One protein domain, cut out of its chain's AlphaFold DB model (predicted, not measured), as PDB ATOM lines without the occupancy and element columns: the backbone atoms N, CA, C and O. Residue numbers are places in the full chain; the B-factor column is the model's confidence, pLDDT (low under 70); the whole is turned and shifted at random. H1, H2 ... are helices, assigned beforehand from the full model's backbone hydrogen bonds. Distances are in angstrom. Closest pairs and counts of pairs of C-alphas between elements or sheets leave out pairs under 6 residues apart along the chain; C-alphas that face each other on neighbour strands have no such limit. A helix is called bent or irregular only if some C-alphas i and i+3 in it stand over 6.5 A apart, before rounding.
ATOM      1  N   HIS A 145      93.068 127.732  93.765       89.12
ATOM      2  CA  HIS A 145      93.765 126.467  93.648       89.12
ATOM      3  C   HIS A 145      94.915 126.432  94.663       89.12
ATOM      4  O   HIS A 145      95.672 127.398  94.815       89.12
ATOM      5  N   LYS A 146      95.021 125.316  95.389       91.19
ATOM      6  CA  LYS A 146      95.989 125.141  96.481       91.19
ATOM      7  C   LYS A 146      97.429 125.381  96.015       91.19
ATOM      8  O   LYS A 146      98.227 125.965  96.743       91.19
ATOM      9  N   ASP A 147      97.747 124.978  94.789       94.88
ATOM     10  CA  ASP A 147      99.051 125.198  94.170       94.88
ATOM     11  C   ASP A 147      99.353 126.684  93.955       94.88
ATOM     12  O   ASP A 147     100.407 127.163  94.375       94.88
ATOM     13  N   ARG A 148      98.405 127.434  93.382       95.06
ATOM     14  CA  ARG A 148      98.491 128.886  93.217       95.06
ATOM     15  C   ARG A 148      98.698 129.571  94.562       95.06
ATOM     16  O   ARG A 148      99.542 130.454  94.665       95.06
ATOM     17  N   PHE A 149      97.948 129.161  95.583       94.00
ATOM     18  CA  PHE A 149      98.066 129.730  96.920       94.00
ATOM     19  C   PHE A 149      99.493 129.596  97.474       94.00
ATOM     20  O   PHE A 149     100.102 130.592  97.856       94.00
ATOM     21  N   TRP A 150     100.063 128.389  97.468       95.75
ATOM     22  CA  TRP A 150     101.414 128.177  97.999       95.75
ATOM     23  C   TRP A 150     102.509 128.840  97.171       95.75
ATOM     24  O   TRP A 150     103.520 129.253  97.735       95.75
ATOM     25  N   LEU A 151     102.309 128.993  95.860       97.25
ATOM     26  CA  LEU A 151     103.206 129.806  95.045       97.25
ATOM     27  C   LEU A 151     103.218 131.261  95.516       97.25
ATOM     28  O   LEU A 151     104.282 131.846  95.654       97.25
ATOM     29  N   GLU A 152     102.055 131.835  95.807       96.31
ATOM     30  CA  GLU A 152     101.953 133.212  96.303       96.31
ATOM     31  C   GLU A 152     102.603 133.362  97.689       96.31
ATOM     32  O   GLU A 152     103.280 134.358  97.928       96.31
ATOM     33  N   VAL A 153     102.489 132.358  98.571       96.62
ATOM     34  CA  VAL A 153     103.234 132.326  99.848       96.62
ATOM     35  C   VAL A 153     104.742 132.274  99.611       96.62
ATOM     36  O   VAL A 153     105.485 132.977 100.292       96.62
ATOM     37  N   TYR A 154     105.205 131.476  98.647       97.69
ATOM     38  CA  TYR A 154     106.625 131.404  98.303       97.69
ATOM     39  C   TYR A 154     107.152 132.760  97.814       97.69
ATOM     40  O   TYR A 154     108.185 133.219  98.292       97.69
ATOM     41  N   ILE A 155     106.421 133.412  96.901       97.31
ATOM     42  CA  ILE A 155     106.753 134.740  96.360       97.31
ATOM     43  C   ILE A 155     106.797 135.783  97.481       97.31
ATOM     44  O   ILE A 155     107.756 136.542  97.593       97.31
ATOM     45  N   PHE A 156     105.779 135.787  98.341       97.38
ATOM     46  CA  PHE A 156     105.704 136.664  99.506       97.38
ATOM     47  C   PHE A 156     106.899 136.475 100.449       97.38
ATOM     48  O   PHE A 156     107.522 137.449 100.873       97.38
ATOM     49  N   ALA A 157     107.236 135.224 100.766       97.50
ATOM     50  CA  ALA A 157     108.334 134.905 101.666       97.50
ATOM     51  C   ALA A 157     109.695 135.300 101.078       97.50
ATOM     52  O   ALA A 157     110.550 135.780 101.816       97.50
ATOM     53  N   ASP A 158     109.882 135.146  99.767       96.94
ATOM     54  CA  ASP A 158     111.080 135.609  99.062       96.94
ATOM     55  C   ASP A 158     111.186 137.143  99.104       96.94
ATOM     56  O   ASP A 158     112.184 137.690  99.574       96.94
ATOM     57  N   LYS A 159     110.103 137.844  98.733       96.12
ATOM     58  CA  LYS A 159     110.034 139.316  98.708       96.12
ATOM     59  C   LYS A 159     110.324 139.941 100.072       96.12
ATOM     60  O   LYS A 159     111.056 140.924 100.158       96.12
ATOM     61  N   LEU A 160     109.767 139.374 101.144       96.50
ATOM     62  CA  LEU A 160     109.975 139.861 102.513       96.50
ATOM     63  C   LEU A 160     111.161 139.196 103.223       96.50
ATOM     64  O   LEU A 160     111.362 139.422 104.421       96.50
ATOM     65  N   ILE A 161     111.958 138.394 102.515       96.75
ATOM     66  CA  ILE A 161     113.167 137.744 103.029       96.75
ATOM     67  C   ILE A 161     112.858 136.972 104.327       96.75
ATOM     68  O   ILE A 161     113.392 137.285 105.397       96.75
ATOM     69  N   ILE A 162     111.954 135.991 104.225       97.19
ATOM     70  CA  ILE A 162     111.468 135.116 105.306       97.19
ATOM     71  C   ILE A 162     111.879 133.661 104.994       97.19
ATOM     72  O   ILE A 162     111.059 132.875 104.507       97.19
ATOM     73  N   PRO A 163     113.140 133.260 105.264       97.06
ATOM     74  CA  PRO A 163     113.686 131.982 104.801       97.06
ATOM     75  C   PRO A 163     112.893 130.753 105.263       97.06
ATOM     76  O   PRO A 163     112.657 129.840 104.474       97.06
ATOM     77  N   GLY A 164     112.439 130.736 106.522       96.00
ATOM     78  CA  GLY A 164     111.674 129.612 107.077       96.00
ATOM     79  C   GLY A 164     110.337 129.399 106.360       96.00
ATOM     80  O   GLY A 164     110.015 128.280 105.959       96.00
ATOM     81  N   LEU A 165     109.601 130.485 106.098       96.44
ATOM     82  CA  LEU A 165     108.335 130.425 105.368       96.44
ATOM     83  C   LEU A 165     108.544 130.066 103.888       96.44
ATOM     84  O   LEU A 165     107.746 129.318 103.324       96.44
ATOM     85  N   GLN A 166     109.624 130.550 103.266       97.12
ATOM     86  CA  GLN A 166     109.966 130.217 101.882       97.12
ATOM     87  C   GLN A 166     110.264 128.721 101.724       97.12
ATOM     88  O   GLN A 166     109.738 128.076 100.812       97.12
ATOM     89  N   LEU A 167     111.059 128.154 102.639       96.06
ATOM     90  CA  LEU A 167     111.330 126.717 102.699       96.06
ATOM     91  C   LEU A 167     110.042 125.919 102.834       96.06
ATOM     92  O   LEU A 167     109.802 124.999 102.054       96.06
ATOM     93  N   GLN A 168     109.188 126.315 103.771       95.00
ATOM     94  CA  GLN A 168     107.921 125.643 103.968       95.00
ATOM     95  C   GLN A 168     107.043 125.686 102.712       95.00
ATOM     96  O   GLN A 168     106.510 124.658 102.294       95.00
ATOM     97  N   ALA A 169     106.872 126.859 102.098       96.19
ATOM     98  CA  ALA A 169     106.045 126.997 100.906       96.19
ATOM     99  C   ALA A 169     106.568 126.114  99.765       96.19
ATOM    100  O   ALA A 169     105.787 125.443  99.086       96.19
ATOM    101  N   PHE A 170     107.893 126.038  99.603       97.06
ATOM    102  CA  PHE A 170     108.516 125.132  98.647       97.06
ATOM    103  C   PHE A 170     108.207 123.663  98.953       97.06
ATOM    104  O   PHE A 170     107.816 122.920  98.053       97.06
ATOM    105  N   GLU A 171     108.315 123.234 100.210       94.62
ATOM    106  CA  GLU A 171     107.972 121.867 100.606       94.62
ATOM    107  C   GLU A 171     106.513 121.522 100.315       94.62
ATOM    108  O   GLU A 171     106.229 120.437  99.810       94.62
ATOM    109  N   GLN A 172     105.592 122.452 100.555       94.81
ATOM    110  CA  GLN A 172     104.174 122.255 100.258       94.81
ATOM    111  C   GLN A 172     103.928 122.104  98.754       94.81
ATOM    112  O   GLN A 172     103.171 121.223  98.342       94.81
ATOM    113  N   ILE A 173     104.625 122.882  97.918       96.56
ATOM    114  CA  ILE A 173     104.606 122.719  96.455       96.56
ATOM    115  C   ILE A 173     105.131 121.334  96.054       96.56
ATOM    116  O   ILE A 173     104.502 120.653  95.241       96.56
ATOM    117  N   GLN A 174     106.232 120.867  96.650       95.62
ATOM    118  CA  GLN A 174     106.759 119.524  96.382       95.62
ATOM    119  C   GLN A 174     105.797 118.408  96.817       95.62
ATOM    120  O   GLN A 174     105.706 117.382  96.143       95.62
ATOM    121  N   CYS A 175     105.082 118.596  97.928       94.19
ATOM    122  CA  CYS A 175     104.071 117.655  98.405       94.19
ATOM    123  C   CYS A 175     102.855 117.585  97.472       94.19
ATOM    124  O   CYS A 175     102.307 116.505  97.283       94.19
ATOM    125  N   MET A 176     102.444 118.702  96.863       94.94
ATOM    126  CA  MET A 176     101.354 118.706  95.877       94.94
ATOM    127  C   MET A 176     101.768 118.046  94.560       94.94
ATOM    128  O   MET A 176     101.028 117.229  94.014       94.94
ATOM    129  N   PHE A 177     102.969 118.357  94.072       96.75
ATOM    130  CA  PHE A 177     103.540 117.784  92.852       96.75
ATOM    131  C   PHE A 177     104.501 116.647  93.202       96.75
ATOM    132  O   PHE A 177     105.710 116.728  92.955       96.75
ATOM    133  N   SER A 178     103.955 115.614  93.851       95.00
ATOM    134  CA  SER A 178     104.730 114.514  94.426       95.00
ATOM    135  C   SER A 178     104.948 113.346  93.457       95.00
ATOM    136  O   SER A 178     104.390 113.276  92.362       95.00
ATOM    137  N   LEU A 179     105.773 112.389  93.898       94.88
ATOM    138  CA  LEU A 179     105.984 111.109  93.215       94.88
ATOM    139  C   LEU A 179     104.766 110.172  93.329       94.88
ATOM    140  O   LEU A 179     104.703 109.176  92.617       94.88
ATOM    141  N   LEU A 180     103.838 110.442  94.251       94.25
ATOM    142  CA  LEU A 180     102.749 109.521  94.586       94.25
ATOM    143  C   LEU A 180     101.507 109.746  93.722       94.25
ATOM    144  O   LEU A 180     100.791 108.794  93.426       94.25
ATOM    145  N   GLU A 181     101.273 110.987  93.298       94.50
ATOM    146  CA  GLU A 181     100.058 111.390  92.593       94.50
ATOM    147  C   GLU A 181     100.396 112.187  91.329       94.50
ATOM    148  O   GLU A 181     101.279 113.048  91.329       94.50
ATOM    149  N   SER A 182      99.678 111.902  90.237       96.19
ATOM    150  CA  SER A 182      99.805 112.602  88.956       96.19
ATOM    151  C   SER A 182      99.014 113.916  88.967       96.19
ATOM    152  O   SER A 182      98.033 114.065  88.232       96.19
ATOM    153  N   THR A 183      99.395 114.838  89.849       96.25
ATOM    154  CA  THR A 183      98.687 116.105  90.063       96.25
ATOM    155  C   THR A 183      98.870 117.051  88.883       96.25
ATOM    156  O   THR A 183      99.976 117.487  88.575       96.25
ATOM    157  N   ILE A 184      97.768 117.430  88.240       96.50
ATOM    158  CA  ILE A 184      97.776 118.398  87.141       96.50
ATOM    159  C   ILE A 184      97.827 119.812  87.749       96.50
ATOM    160  O   ILE A 184      96.916 120.164  88.503       96.50
ATOM    161  N   PRO A 185      98.862 120.630  87.471       97.06
ATOM    162  CA  PRO A 185      98.919 122.010  87.954       97.06
ATOM    163  C   PRO A 185      97.771 122.844  87.386       97.06
ATOM    164  O   PRO A 185      97.400 122.712  86.217       97.06
ATOM    165  N   SER A 186      97.245 123.757  88.196       96.69
ATOM    166  CA  SER A 186      96.212 124.685  87.767       96.69
ATOM    167  C   SER A 186      96.748 125.684  86.740       96.69
ATOM    168  O   SER A 186      97.906 126.118  86.762       96.69
ATOM    169  N   THR A 187      95.864 126.108  85.839       96.31
ATOM    170  CA  THR A 187      96.156 127.132  84.828       96.31
ATOM    171  C   THR A 187      96.675 128.426  85.462       96.31
ATOM    172  O   THR A 187      97.594 129.054  84.934       96.31
ATOM    173  N   ASP A 188      96.112 128.825  86.603       95.56
ATOM    174  CA  ASP A 188      96.519 130.043  87.299       95.56
ATOM    175  C   ASP A 188      97.905 129.922  87.933       95.56
ATOM    176  O   ASP A 188      98.688 130.870  87.851       95.56
ATOM    177  N   PHE A 189      98.239 128.764  88.509       96.81
ATOM    178  CA  PHE A 189      99.583 128.497  89.016       96.81
ATOM    179  C   PHE A 189     100.631 128.661  87.911       96.81
ATOM    180  O   PHE A 189     101.610 129.384  88.097       96.81
ATOM    181  N   ILE A 190     100.392 128.078  86.729       97.62
ATOM    182  CA  ILE A 190     101.292 128.217  85.573       97.62
ATOM    183  C   ILE A 190     101.416 129.692  85.170       97.62
ATOM    184  O   ILE A 190     102.525 130.201  85.017       97.62
ATOM    185  N   LYS A 191     100.301 130.414  85.023       96.62
ATOM    186  CA  LYS A 191     100.336 131.831  84.621       96.62
ATOM    187  C   LYS A 191     101.153 132.691  85.585       96.62
ATOM    188  O   LYS A 191     101.943 133.512  85.128       96.62
ATOM    189  N   VAL A 192     100.987 132.501  86.895       96.12
ATOM    190  CA  VAL A 192     101.739 133.253  87.911       96.12
ATOM    191  C   VAL A 192     103.220 132.860  87.887       96.12
ATOM    192  O   VAL A 192     104.076 133.736  87.779       96.12
ATOM    193  N   LEU A 193     103.531 131.560  87.890       97.44
ATOM    194  CA  LEU A 193     104.909 131.050  87.920       97.44
ATOM    195  C   LEU A 193     105.743 131.499  86.712       97.44
ATOM    196  O   LEU A 193     106.958 131.692  86.808       97.44
ATOM    197  N   PHE A 194     105.097 131.639  85.555       96.75
ATOM    198  CA  PHE A 194     105.759 132.007  84.309       96.75
ATOM    199  C   PHE A 194     105.722 133.499  83.980       96.75
ATOM    200  O   PHE A 194     106.335 133.902  82.992       96.75
ATOM    201  N   LYS A 195     105.091 134.321  84.826       95.50
ATOM    202  CA  LYS A 195     105.120 135.784  84.700       95.50
ATOM    203  C   LYS A 195     106.490 136.376  85.062       95.50
ATOM    204  O   LYS A 195     106.879 137.378  84.474       95.50
ATOM    205  N   GLN A 196     107.209 135.765  86.006       89.88
ATOM    206  CA  GLN A 196     108.513 136.227  86.509       89.88
ATOM    207  C   GLN A 196     109.568 135.131  86.371       89.88
ATOM    208  O   GLN A 196     109.306 133.985  86.733       89.88
ATOM    209  N   ASP A 197     110.759 135.461  85.861       88.62
ATOM    210  CA  ASP A 197     111.833 134.496  85.560       88.62
ATOM    211  C   ASP A 197     112.660 134.027  86.768       88.62
ATOM    212  O   ASP A 197     113.540 133.170  86.633       88.62
ATOM    213  N   GLU A 198     112.337 134.530  87.953       91.00
ATOM    214  CA  GLU A 198     113.129 134.382  89.178       91.00
ATOM    215  C   GLU A 198     112.939 133.012  89.858       91.00
ATOM    216  O   GLU A 198     113.874 132.470  90.447       91.00
ATOM    217  N   TYR A 199     111.792 132.350  89.676       95.50
ATOM    218  CA  TYR A 199     111.449 131.104  90.386       95.50
ATOM    219  C   TYR A 199     111.933 129.828  89.682       95.50
ATOM    220  O   TYR A 199     111.169 128.887  89.427       95.50
ATOM    221  N   LYS A 200     113.229 129.787  89.355       96.19
ATOM    222  CA  LYS A 200     113.862 128.709  88.572       96.19
ATOM    223  C   LYS A 200     113.646 127.320  89.176       96.19
ATOM    224  O   LYS A 200     113.276 126.403  88.445       96.19
ATOM    225  N   VAL A 201     113.814 127.172  90.493       97.38
ATOM    226  CA  VAL A 201     113.654 125.885  91.192       97.38
ATOM    227  C   VAL A 201     112.234 125.325  91.084       97.38
ATOM    228  O   VAL A 201     112.068 124.137  90.808       97.38
ATOM    229  N   ILE A 202     111.208 126.172  91.219       98.12
ATOM    230  CA  ILE A 202     109.803 125.750  91.122       98.12
ATOM    231  C   ILE A 202     109.458 125.388  89.675       98.12
ATOM    232  O   ILE A 202     108.827 124.362  89.435       98.12
ATOM    233  N   ARG A 203     109.923 126.172  88.691       97.75
ATOM    234  CA  ARG A 203     109.738 125.858  87.263       97.75
ATOM    235  C   ARG A 203     110.382 124.531  86.883       97.75
ATOM    236  O   ARG A 203     109.736 123.703  86.251       97.75
ATOM    237  N   ALA A 204     111.630 124.315  87.296       97.81
ATOM    238  CA  ALA A 204     112.329 123.060  87.057       97.81
ATOM    239  C   ALA A 204     111.596 121.878  87.708       97.81
ATOM    240  O   ALA A 204     111.474 120.819  87.090       97.81
ATOM    241  N   HIS A 205     111.077 122.063  88.931       98.19
ATOM    242  CA  HIS A 205     110.298 121.034  89.626       98.19
ATOM    243  C   HIS A 205     109.035 120.702  88.836       98.19
ATOM    244  O   HIS A 205     108.740 119.538  88.585       98.19
ATOM    245  N   LEU A 206     108.321 121.726  88.373       98.00
ATOM    246  CA  LEU A 206     107.113 121.549  87.583       98.00
ATOM    247  C   LEU A 206     107.387 120.815  86.265       98.00
ATOM    248  O   LEU A 206     106.666 119.878  85.928       98.00
ATOM    249  N   TYR A 207     108.437 121.198  85.534       98.00
ATOM    250  CA  TYR A 207     108.810 120.521  84.293       98.00
ATOM    251  C   TYR A 207     109.111 119.047  84.526       98.00
ATOM    252  O   TYR A 207     108.544 118.199  83.843       98.00
ATOM    253  N   GLY A 208     109.960 118.731  85.506       97.56
ATOM    254  CA  GLY A 208     110.300 117.345  85.810       97.56
ATOM    255  C   GLY A 208     109.086 116.528  86.261       97.56
ATOM    256  O   GLY A 208     108.956 115.375  85.860       97.56
ATOM    257  N   HIS A 209     108.170 117.122  87.034       97.75
ATOM    258  CA  HIS A 209     106.921 116.475  87.443       97.75
ATOM    259  C   HIS A 209     106.036 116.129  86.237       97.75
ATOM    260  O   HIS A 209     105.628 114.977  86.082       97.75
ATOM    261  N   VAL A 210     105.796 117.098  85.346       97.31
ATOM    262  CA  VAL A 210     104.993 116.904  84.127       97.31
ATOM    263  C   VAL A 210     105.629 115.841  83.237       97.31
ATOM    264  O   VAL A 210     104.961 114.897  82.835       97.31
ATOM    265  N   VAL A 211     106.930 115.953  82.963       96.81
ATOM    266  CA  VAL A 211     107.661 115.006  82.109       96.81
ATOM    267  C   VAL A 211     107.644 113.588  82.687       96.81
ATOM    268  O   VAL A 211     107.487 112.621  81.945       96.81
ATOM    269  N   TYR A 212     107.748 113.450  84.011       97.06
ATOM    270  CA  TYR A 212     107.655 112.161  84.689       97.06
ATOM    271  C   TYR A 212     106.275 111.509  84.535       97.06
ATOM    272  O   TYR A 212     106.200 110.302  84.275       97.06
ATOM    273  N   TRP A 213     105.200 112.280  84.736       97.19
ATOM    274  CA  TRP A 213     103.831 111.762  84.791       97.19
ATOM    275  C   TRP A 213     103.130 111.687  83.442       97.19
ATOM    276  O   TRP A 213     102.275 110.820  83.278       97.19
ATOM    277  N   LEU A 214     103.494 112.523  82.470       95.81
ATOM    278  CA  LEU A 214     102.863 112.570  81.151       95.81
ATOM    279  C   LEU A 214     102.747 111.185  80.477       95.81
ATOM    280  O   LEU A 214     101.632 110.830  80.100       95.81
ATOM    281  N   PRO A 215     103.811 110.357  80.374       95.38
ATOM    282  CA  PRO A 215     103.696 109.027  79.766       95.38
ATOM    283  C   PRO A 215     103.028 107.979  80.676       95.38
ATOM    284  O   PRO A 215     102.692 106.896  80.210       95.38
ATOM    285  N   LYS A 216     102.864 108.267  81.976       96.00
ATOM    286  CA  LYS A 216     102.328 107.332  82.986       96.00
ATOM    287  C   LYS A 216     100.850 107.582  83.316       96.00
ATOM    288  O   LYS A 216     100.174 106.704  83.846       96.00
ATOM    289  N   SER A 217     100.360 108.791  83.057       95.56
ATOM    290  CA  SER A 217      99.007 109.231  83.389       95.56
ATOM    291  C   SER A 217      97.981 108.723  82.379       95.56
ATOM    292  O   SER A 217      98.222 108.708  81.176       95.56
ATOM    293  N   LYS A 218      96.777 108.396  82.863       95.19
ATOM    294  CA  LYS A 218      95.614 108.092  82.008       95.19
ATOM    295  C   LYS A 218      94.938 109.351  81.443       95.19
ATOM    296  O   LYS A 218      94.204 109.263  80.468       95.19
ATOM    297  N   GLN A 219      95.180 110.513  82.051       93.38
ATOM    298  CA  GLN A 219      94.551 111.803  81.727       93.38
ATOM    299  C   GLN A 219      95.340 112.579  80.656       93.38
ATOM    300  O   GLN A 219      95.695 113.738  80.848       93.38
ATOM    301  N   THR A 220      95.708 111.934  79.547       91.62
ATOM    302  CA  THR A 220      96.631 112.515  78.551       91.62
ATOM    303  C   THR A 220      96.125 113.828  77.951       91.62
ATOM    304  O   THR A 220      96.910 114.762  77.798       91.62
ATOM    305  N   ASN A 221      94.823 113.939  77.677       95.00
ATOM    306  CA  ASN A 221      94.226 115.156  77.117       95.00
ATOM    307  C   ASN A 221      94.364 116.363  78.055       95.00
ATOM    308  O   ASN A 221      94.701 117.455  77.599       95.00
ATOM    309  N   ASP A 222      94.167 116.166  79.358       94.81
ATOM    310  CA  ASP A 222      94.266 117.251  80.336       94.81
ATOM    311  C   ASP A 222      95.702 117.776  80.433       94.81
ATOM    312  O   ASP A 222      95.924 118.986  80.449       94.81
ATOM    313  N   TRP A 223      96.693 116.879  80.378       93.88
ATOM    314  CA  TRP A 223      98.100 117.274  80.298       93.88
ATOM    315  C   TRP A 223      98.427 118.027  79.006       93.88
ATOM    316  O   TRP A 223      99.135 119.030  79.058       93.88
ATOM    317  N   VAL A 224      97.913 117.580  77.853       91.56
ATOM    318  CA  VAL A 224      98.131 118.247  76.555       91.56
ATOM    319  C   VAL A 224      97.570 119.671  76.567       91.56
ATOM    320  O   VAL A 224      98.226 120.597  76.088       91.56
ATOM    321  N   ASN A 225      96.407 119.878  77.187       95.31
ATOM    322  CA  ASN A 225      95.796 121.201  77.301       95.31
ATOM    323  C   ASN A 225      96.676 122.195  78.081       95.31
ATOM    324  O   ASN A 225      96.680 123.388  77.766       95.31
ATOM    325  N   LEU A 226      97.492 121.726  79.037       95.00
ATOM    326  CA  LEU A 226      98.398 122.600  79.791       95.00
ATOM    327  C   LEU A 226      99.482 123.251  78.923       95.00
ATOM    328  O   LEU A 226      99.920 124.362  79.226       95.00
ATOM    329  N   PHE A 227      99.912 122.612  77.831       94.75
ATOM    330  CA  PHE A 227     100.956 123.170  76.959       94.75
ATOM    331  C   PHE A 227     100.511 124.473  76.282       94.75
ATOM    332  O   PHE A 227     101.353 125.311  75.956       94.75
ATOM    333  N   GLY A 228      99.198 124.665  76.117       95.12
ATOM    334  CA  GLY A 228      98.607 125.892  75.586       95.12
ATOM    335  C   GLY A 228      98.462 127.024  76.607       95.12
ATOM    336  O   GLY A 228      98.225 128.161  76.208       95.12
ATOM    337  N   VAL A 229      98.622 126.758  77.911       96.00
ATOM    338  CA  VAL A 229      98.383 127.758  78.971       96.00
ATOM    339  C   VAL A 229      99.414 128.885  78.940       96.00
ATOM    340  O   VAL A 229      99.066 130.051  79.128       96.00
ATOM    341  N   HIS A 230     100.689 128.548  78.725       97.12
ATOM    342  CA  HIS A 230     101.773 129.524  78.666       97.12
ATOM    343  C   HIS A 230     102.914 129.035  77.766       97.12
ATOM    344  O   HIS A 230     103.447 127.942  77.961       97.12
ATOM    345  N   LYS A 231     103.365 129.870  76.817       96.06
ATOM    346  CA  LYS A 231     104.393 129.500  75.821       96.06
ATOM    347  C   LYS A 231     105.683 128.966  76.458       96.06
ATOM    348  O   LYS A 231     106.204 127.936  76.034       96.06
ATOM    349  N   ASN A 232     106.190 129.654  77.484       96.25
ATOM    350  CA  ASN A 232     107.433 129.250  78.154       96.25
ATOM    351  C   ASN A 232     107.280 127.933  78.920       96.25
ATOM    352  O   ASN A 232     108.256 127.197  79.037       96.25
ATOM    353  N   PHE A 233     106.068 127.619  79.388       97.12
ATOM    354  CA  PHE A 233     105.804 126.368  80.082       97.12
ATOM    355  C   PHE A 233     105.919 125.187  79.115       97.12
ATOM    356  O   PHE A 233     106.758 124.313  79.322       97.12
ATOM    357  N   GLY A 234     105.160 125.207  78.010       96.62
ATOM    358  CA  GLY A 234     105.204 124.131  77.016       96.62
ATOM    359  C   GLY A 234     106.600 123.932  76.417       96.62
ATOM    360  O   GLY A 234     107.073 122.801  76.301       96.62
ATOM    361  N   LEU A 235     107.310 125.029  76.122       97.06
ATOM    362  CA  LEU A 235     108.692 124.973  75.636       97.06
ATOM    363  C   LEU A 235     109.658 124.382  76.675       97.06
ATOM    364  O   LEU A 235     110.557 123.624  76.316       97.06
ATOM    365  N   GLY A 236     109.491 124.721  77.954       97.31
ATOM    366  CA  GLY A 236     110.308 124.182  79.038       97.31
ATOM    367  C   GLY A 236     110.101 122.683  79.253       97.31
ATOM    368  O   GLY A 236     111.081 121.944  79.377       97.31
ATOM    369  N   VAL A 237     108.850 122.216  79.198       97.44
ATOM    370  CA  VAL A 237     108.522 120.781  79.241       97.44
ATOM    371  C   VAL A 237     109.147 120.058  78.047       97.44
ATOM    372  O   VAL A 237     109.887 119.098  78.246       97.44
ATOM    373  N   ALA A 238     108.953 120.559  76.822       97.31
ATOM    374  CA  ALA A 238     109.519 119.952  75.615       97.31
ATOM    375  C   ALA A 238     111.054 119.850  75.668       97.31
ATOM    376  O   ALA A 238     111.619 118.797  75.376       97.31
ATOM    377  N   ARG A 239     111.742 120.914  76.106       97.25
ATOM    378  CA  ARG A 239     113.202 120.900  76.303       97.25
ATOM    379  C   ARG A 239     113.636 119.850  77.322       97.25
ATOM    380  O   ARG A 239     114.616 119.153  77.087       97.25
ATOM    381  N   THR A 240     112.900 119.726  78.424       96.62
ATOM    382  CA  THR A 240     113.184 118.736  79.472       96.62
ATOM    383  C   THR A 240     113.006 117.308  78.945       96.62
ATOM    384  O   THR A 240     113.844 116.453  79.218       96.62
ATOM    385  N   MET A 241     111.978 117.059  78.124       96.56
ATOM    386  CA  MET A 241     111.774 115.759  77.470       96.56
ATOM    387  C   MET A 241     112.909 115.411  76.504       96.56
ATOM    388  O   MET A 241     113.441 114.307  76.566       96.56
ATOM    389  N   ILE A 242     113.299 116.356  75.639       96.88
ATOM    390  CA  ILE A 242     114.392 116.162  74.673       96.88
ATOM    391  C   ILE A 242     115.708 115.884  75.403       96.88
ATOM    392  O   ILE A 242     116.436 114.979  75.011       96.88
ATOM    393  N   ALA A 243     116.005 116.630  76.471       95.31
ATOM    394  CA  ALA A 243     117.225 116.438  77.248       95.31
ATOM    395  C   ALA A 243     117.285 115.049  77.905       95.31
ATOM    396  O   ALA A 243     118.328 114.405  77.859       95.31
ATOM    397  N   ALA A 244     116.174 114.572  78.475       93.56
ATOM    398  CA  ALA A 244     116.105 113.234  79.060       93.56
ATOM    399  C   ALA A 244     116.251 112.130  77.998       93.56
ATOM    400  O   ALA A 244     117.033 111.204  78.191       93.56
ATOM    401  N   ALA A 245     115.582 112.275  76.847       93.75
ATOM    402  CA  ALA A 245     115.699 111.333  75.734       93.75
ATOM    403  C   ALA A 245     117.121 111.292  75.151       93.75
ATOM    404  O   ALA A 245     117.646 110.217  74.880       93.75
ATOM    405  N   ALA A 246     117.770 112.450  74.990       95.19
ATOM    406  CA  ALA A 246     119.141 112.538  74.487       95.19
ATOM    407  C   ALA A 246     120.173 111.925  75.446       95.19
ATOM    408  O   ALA A 246     121.236 111.498  75.006       95.19
ATOM    409  N   ALA A 247     119.869 111.897  76.744       93.38
ATOM    410  CA  ALA A 247     120.730 111.303  77.755       93.38
ATOM    411  C   ALA A 247     120.494 109.793  77.948       93.38
ATOM    412  O   ALA A 247     121.231 109.187  78.720       93.38
ATOM    413  N   ASP A 248     119.488 109.204  77.286       92.25
ATOM    414  CA  ASP A 248     119.011 107.834  77.543       92.25
ATOM    415  C   ASP A 248     118.692 107.596  79.035       92.25
ATOM    416  O   ASP A 248     118.947 106.540  79.609       92.25
ATOM    417  N   ILE A 249     118.180 108.640  79.701       88.12
ATOM    418  CA  ILE A 249     117.842 108.615  81.125       88.12
ATOM    419  C   ILE A 249     116.330 108.484  81.267       88.12
ATOM    420  O   ILE A 249     115.571 109.321  80.771       88.12
ATOM    421  N   ASP A 250     115.900 107.479  82.032       91.75
ATOM    422  CA  ASP A 250     114.512 107.363  82.469       91.75
ATOM    423  C   ASP A 250     114.055 108.651  83.154       91.75
ATOM    424  O   ASP A 250     114.737 109.195  84.033       91.75
ATOM    425  N   PHE A 251     112.861 109.128  82.788       93.12
ATOM    426  CA  PHE A 251     112.272 110.315  83.396       93.12
ATOM    427  C   PHE A 251     112.215 110.132  84.914       93.12
ATOM    428  O   PHE A 251     111.375 109.394  85.432       93.12
ATOM    429  N   THR A 252     113.126 110.801  85.619       95.31
ATOM    430  CA  THR A 252     113.256 110.741  87.072       95.31
ATOM    431  C   THR A 252     112.497 111.909  87.672       95.31
ATOM    432  O   THR A 252     112.720 113.065  87.313       95.31
ATOM    433  N   HIS A 253     111.583 111.619  88.594       96.94
ATOM    434  CA  HIS A 253     110.798 112.658  89.243       96.94
ATOM    435  C   HIS A 253     111.699 113.570  90.101       96.94
ATOM    436  O   HIS A 253     112.558 113.055  90.823       96.94
ATOM    437  N   PRO A 254     111.471 114.894  90.138       96.44
ATOM    438  CA  PRO A 254     112.257 115.826  90.951       96.44
ATOM    439  C   PRO A 254     112.382 115.439  92.430       96.44
ATOM    440  O   PRO A 254     113.477 115.483  92.979       96.44
ATOM    441  N   CYS A 255     111.298 114.973  93.066       94.75
ATOM    442  CA  CYS A 255     111.334 114.499  94.464       94.75
ATOM    443  C   CYS A 255     112.235 113.274  94.702       94.75
ATOM    444  O   CYS A 255     112.615 113.031  95.842       94.75
ATOM    445  N   ALA A 256     112.545 112.491  93.666       94.69
ATOM    446  CA  ALA A 256     113.450 111.345  93.764       94.69
ATOM    447  C   ALA A 256     114.912 111.728  93.470       94.69
ATOM    448  O   ALA A 256     115.808 110.903  93.620       94.69
ATOM    449  N   SER A 257     115.159 112.965  93.037       94.00
ATOM    450  CA  SER A 257     116.472 113.421  92.609       94.00
ATOM    451  C   SER A 257     117.212 114.104  93.761       94.00
ATOM    452  O   SER A 257     116.867 115.206  94.191       94.00
ATOM    453  N   GLU A 258     118.263 113.458  94.266       93.44
ATOM    454  CA  GLU A 258     119.102 114.028  95.323       93.44
ATOM    455  C   GLU A 258     119.737 115.345  94.856       93.44
ATOM    456  O   GLU A 258     120.156 115.469  93.704       93.44
ATOM    457  N   GLY A 259     119.776 116.359  95.726       94.38
ATOM    458  CA  GLY A 259     120.357 117.669  95.408       94.38
ATOM    459  C   GLY A 259     119.599 118.475  94.346       94.38
ATOM    460  O   GLY A 259     120.140 119.459  93.841       94.38
ATOM    461  N   PHE A 260     118.361 118.088  94.002       95.88
ATOM    462  CA  PHE A 260     117.554 118.763  92.982       95.88
ATOM    463  C   PHE A 260     117.451 120.277  93.205       95.88
ATOM    464  O   PHE A 260     117.711 121.053  92.287       95.88
ATOM    465  N   ALA A 261     117.108 120.700  94.422       96.06
ATOM    466  CA  ALA A 261     116.930 122.112  94.750       96.06
ATOM    467  C   ALA A 261     118.224 122.919  94.551       96.06
ATOM    468  O   ALA A 261     118.210 123.929  93.849       96.06
ATOM    469  N   ALA A 262     119.352 122.413  95.062       96.38
ATOM    470  CA  ALA A 262     120.653 123.070  94.951       96.38
ATOM    471  C   ALA A 262     121.099 123.232  93.489       96.38
ATOM    472  O   ALA A 262     121.511 124.320  93.089       96.38
ATOM    473  N   ARG A 263     120.932 122.194  92.653       96.62
ATOM    474  CA  ARG A 263     121.231 122.278  91.207       96.62
ATOM    475  C   ARG A 263     120.375 123.305  90.465       96.62
ATOM    476  O   ARG A 263     120.781 123.774  89.408       96.62
ATOM    477  N   ASN A 264     119.210 123.648  91.008       96.62
ATOM    478  CA  ASN A 264     118.294 124.629  90.434       96.62
ATOM    479  C   ASN A 264     118.300 125.969  91.190       96.62
ATOM    480  O   ASN A 264     117.358 126.752  91.062       96.62
ATOM    481  N   GLY A 265     119.370 126.250  91.942       95.75
ATOM    482  CA  GLY A 265     119.627 127.558  92.547       95.75
ATOM    483  C   GLY A 265     118.995 127.790  93.918       95.75
ATOM    484  O   GLY A 265     119.078 128.906  94.418       95.75
ATOM    485  N   LEU A 266     118.390 126.773  94.540       95.94
ATOM    486  CA  LEU A 266     117.845 126.868  95.895       95.94
ATOM    487  C   LEU A 266     118.727 126.102  96.885       95.94
ATOM    488  O   LEU A 266     118.665 124.873  96.980       95.94
ATOM    489  N   ASP A 267     119.532 126.833  97.650       96.38
ATOM    490  CA  ASP A 267     120.317 126.260  98.740       96.38
ATOM    491  C   ASP A 267     119.454 126.119 100.004       96.38
ATOM    492  O   ASP A 267     119.365 127.020 100.840       96.38
ATOM    493  N   ILE A 268     118.805 124.958 100.130       95.44
ATOM    494  CA  ILE A 268     117.935 124.631 101.269       95.44
ATOM    495  C   ILE A 268     118.712 124.699 102.595       95.44
ATOM    496  O   ILE A 268     118.171 125.150 103.603       95.44
ATOM    497  N   LYS A 269     119.990 124.288 102.612       95.38
ATOM    498  CA  LYS A 269     120.799 124.301 103.840       95.38
ATOM    499  C   LYS A 269     121.074 125.731 104.281       95.38
ATOM    500  O   LYS A 269     120.883 126.042 105.455       95.38
ATOM    501  N   LYS A 270     121.471 126.594 103.343       95.69
ATOM    502  CA  LYS A 270     121.687 128.018 103.609       95.69
ATOM    503  C   LYS A 270     120.403 128.693 104.089       95.69
ATOM    504  O   LYS A 270     120.432 129.350 105.122       95.69
ATOM    505  N   LEU A 271     119.270 128.480 103.415       95.38
ATOM    506  CA  LEU A 271     117.985 129.041 103.852       95.38
ATOM    507  C   LEU A 271     117.587 128.573 105.258       95.38
ATOM    508  O   LEU A 271     117.114 129.378 106.055       95.38
ATOM    509  N   GLY A 272     117.829 127.302 105.592       95.25
ATOM    510  CA  GLY A 272     117.556 126.772 106.930       95.25
ATOM    511  C   GLY A 272     118.444 127.410 107.999       95.25
ATOM    512  O   GLY A 272     117.966 127.792 109.064       95.25
ATOM    513  N   GLN A 273     119.732 127.599 107.701       94.38
ATOM    514  CA  GLN A 273     120.652 128.331 108.578       94.38
ATOM    515  C   GLN A 273     120.216 129.790 108.754       94.38
ATOM    516  O   GLN A 273     120.214 130.306 109.871       94.38
ATOM    517  N   GLU A 274     119.799 130.455 107.675       94.50
ATOM    518  CA  GLU A 274     119.297 131.826 107.739       94.50
ATOM    519  C   GLU A 274     118.023 131.929 108.585       94.50
ATOM    520  O   GLU A 274     117.933 132.841 109.409       94.50
ATOM    521  N   ALA A 275     117.098 130.970 108.461       93.50
ATOM    522  CA  ALA A 275     115.889 130.896 109.283       93.50
ATOM    523  C   ALA A 275     116.209 130.802 110.787       93.50
ATOM    524  O   ALA A 275     115.506 131.395 111.604       93.50
ATOM    525  N   ARG A 276     117.299 130.111 111.151       93.06
ATOM    526  CA  ARG A 276     117.733 129.909 112.548       93.06
ATOM    527  C   ARG A 276     118.684 130.968 113.084       93.06
ATOM    528  O   ARG A 276     118.851 131.075 114.295       93.06
ATOM    529  N   SER A 277     119.276 131.790 112.223       90.25
ATOM    530  CA  SER A 277     120.257 132.806 112.634       90.25
ATOM    531  C   SER A 277     119.725 133.788 113.696       90.25
ATOM    532  O   SER A 277     120.487 134.316 114.510       90.25
ATOM    533  N   ALA A 278     118.410 134.024 113.736       78.25
ATOM    534  CA  ALA A 278     117.781 134.885 114.734       78.25
ATOM    535  C   ALA A 278     117.676 134.250 116.135       78.25
ATOM    536  O   ALA A 278     117.682 134.976 117.139       78.25
ATOM    537  N   ASP A 279     117.640 132.917 116.217       86.50
ATOM    538  CA  ASP A 279     117.587 132.182 117.486       86.50
ATOM    539  C   ASP A 279     118.893 132.393 118.270       86.50
ATOM    540  O   ASP A 279     118.883 132.631 119.481       86.50
ATOM    541  N   GLU A 280     120.026 132.416 117.562       81.06
ATOM    542  CA  GLU A 280     121.360 132.626 118.138       81.06
ATOM    543  C   GLU A 280     121.562 134.062 118.649       81.06
ATOM    544  O   GLU A 280     122.099 134.284 119.742       81.06
ATOM    545  N   ASN A 281     121.089 135.062 117.898       74.31
ATOM    546  CA  ASN A 281     121.216 136.470 118.293       74.31
ATOM    547  C   ASN A 281     120.450 136.787 119.585       74.31
ATOM    548  O   ASN A 281     120.937 137.548 120.427       74.31
ATOM    549  N   SER A 282     119.297 136.150 119.791       63.72
ATOM    550  CA  SER A 282     118.501 136.307 121.013       63.72
ATOM    551  C   SER A 282     119.237 135.811 122.264       63.72
ATOM    552  O   SER A 282     119.071 136.365 123.356       63.72
ATOM    553  N   GLN A 283     120.093 134.792 122.126       61.78
ATOM    554  CA  GLN A 283     120.902 134.275 123.231       61.78
ATOM    555  C   GLN A 283     122.064 135.210 123.590       61.78
ATOM    556  O   GLN A 283     122.355 135.402 124.774       61.78
ATOM    557  N   ARG A 284     122.696 135.855 122.598       61.53
ATOM    558  CA  ARG A 284     123.808 136.791 122.845       61.53
ATOM    559  C   ARG A 284     123.380 137.999 123.674       61.53
ATOM    560  O   ARG A 284     124.079 138.338 124.630       61.53
ATOM    561  N   ILE A 285     122.211 138.581 123.393       58.81
ATOM    562  CA  ILE A 285     121.674 139.723 124.159       58.81
ATOM    563  C   ILE A 285     121.496 139.352 125.641       58.81
ATOM    564  O   ILE A 285     121.855 140.133 126.523       58.81
ATOM    565  N   ARG A 286     121.049 138.123 125.938       54.75
ATOM    566  CA  ARG A 286     120.895 137.632 127.320       54.75
ATOM    567  C   ARG A 286     122.215 137.505 128.076       54.75
ATOM    568  O   ARG A 286     122.223 137.675 129.290       54.75
TER     569      ARG A 286
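What this domain is: This is residues 145 to 286 of the 333 residues of an uncharacterized protein of Exophiala sideris (UniProt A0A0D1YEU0). The longest helix, H8, is bent, and its residues 277 to 286 stick out as an arm from a compact body of helices. In that body H4 lies near the middle and crosses H6; the hairpin of H1 and H2 makes one side, with H8a packed on H2 and short H3 on H1, and H5 lies at the end away from the arm. The printed part has 142 residues with eight named helices, H1 to H8 in chain order, no named strand, and the class all helix. It is compact, radius of gyration of the C-alphas 16.7 A, but elongated by the arm, spanning 61 by 31 by 26 A.

Where its parts are: By its hydrogen bonds H8, residues 268 to 286, was assigned as one helix, but C-alphas 275 and 278 are 7.0 A apart; its arms are H8a, 268 to 275, and H8b, 278 to 286, ending at C-alpha 286 (120.895, 137.632, 127.320). H1, 146 to 159, begins at C-alpha 146 (95.989, 125.141, 96.481) and is 20.1 A long. H2, 163 to 176, measures 20.2 A, H4, 200 to 213, 20.1 A, and H6, 231 to 246, 22.5 A. H3 is 187 to 193, H5 220 to 226 and H7 260 to 263.

How they stand to each other: H8a touches H2 through residues 163 to 167 of H2 alone, closest C-alphas Gly 164 and Ala 275, 4.9 A. H1 and H2 touch as a hairpin, Ala 157 to Gln 166 C-alphas 5.0 A, at a shallow tilt of 20 degrees. H3 touches residues 147 to 151 of H1 alone, closest C-alphas Arg 148 and Phe 189, 4.4 A. H4, with residues 207 to 211 alone, touches H6 at a steep tilt of 63 degrees, closest C-alphas Tyr 207 and Val 237, 5.1 A. H5 and H7 are each close to H4 but not clearly touching, at 7.9 A and 6.1 A between closest C-alphas. Every O i to N i+4 pair is within hydrogen-bond range in H1 to H6 and H8a, 3 of 5 in H8b, and H7 is too short for one.

The domain as a whole: The C-alphas of Asn 221 and Arg 286, the two farthest apart, are 61.1 A from each other. The printed part has no cut, the H6 to H7 link is long, and pLDDT is under 70 at residues 282 to 286.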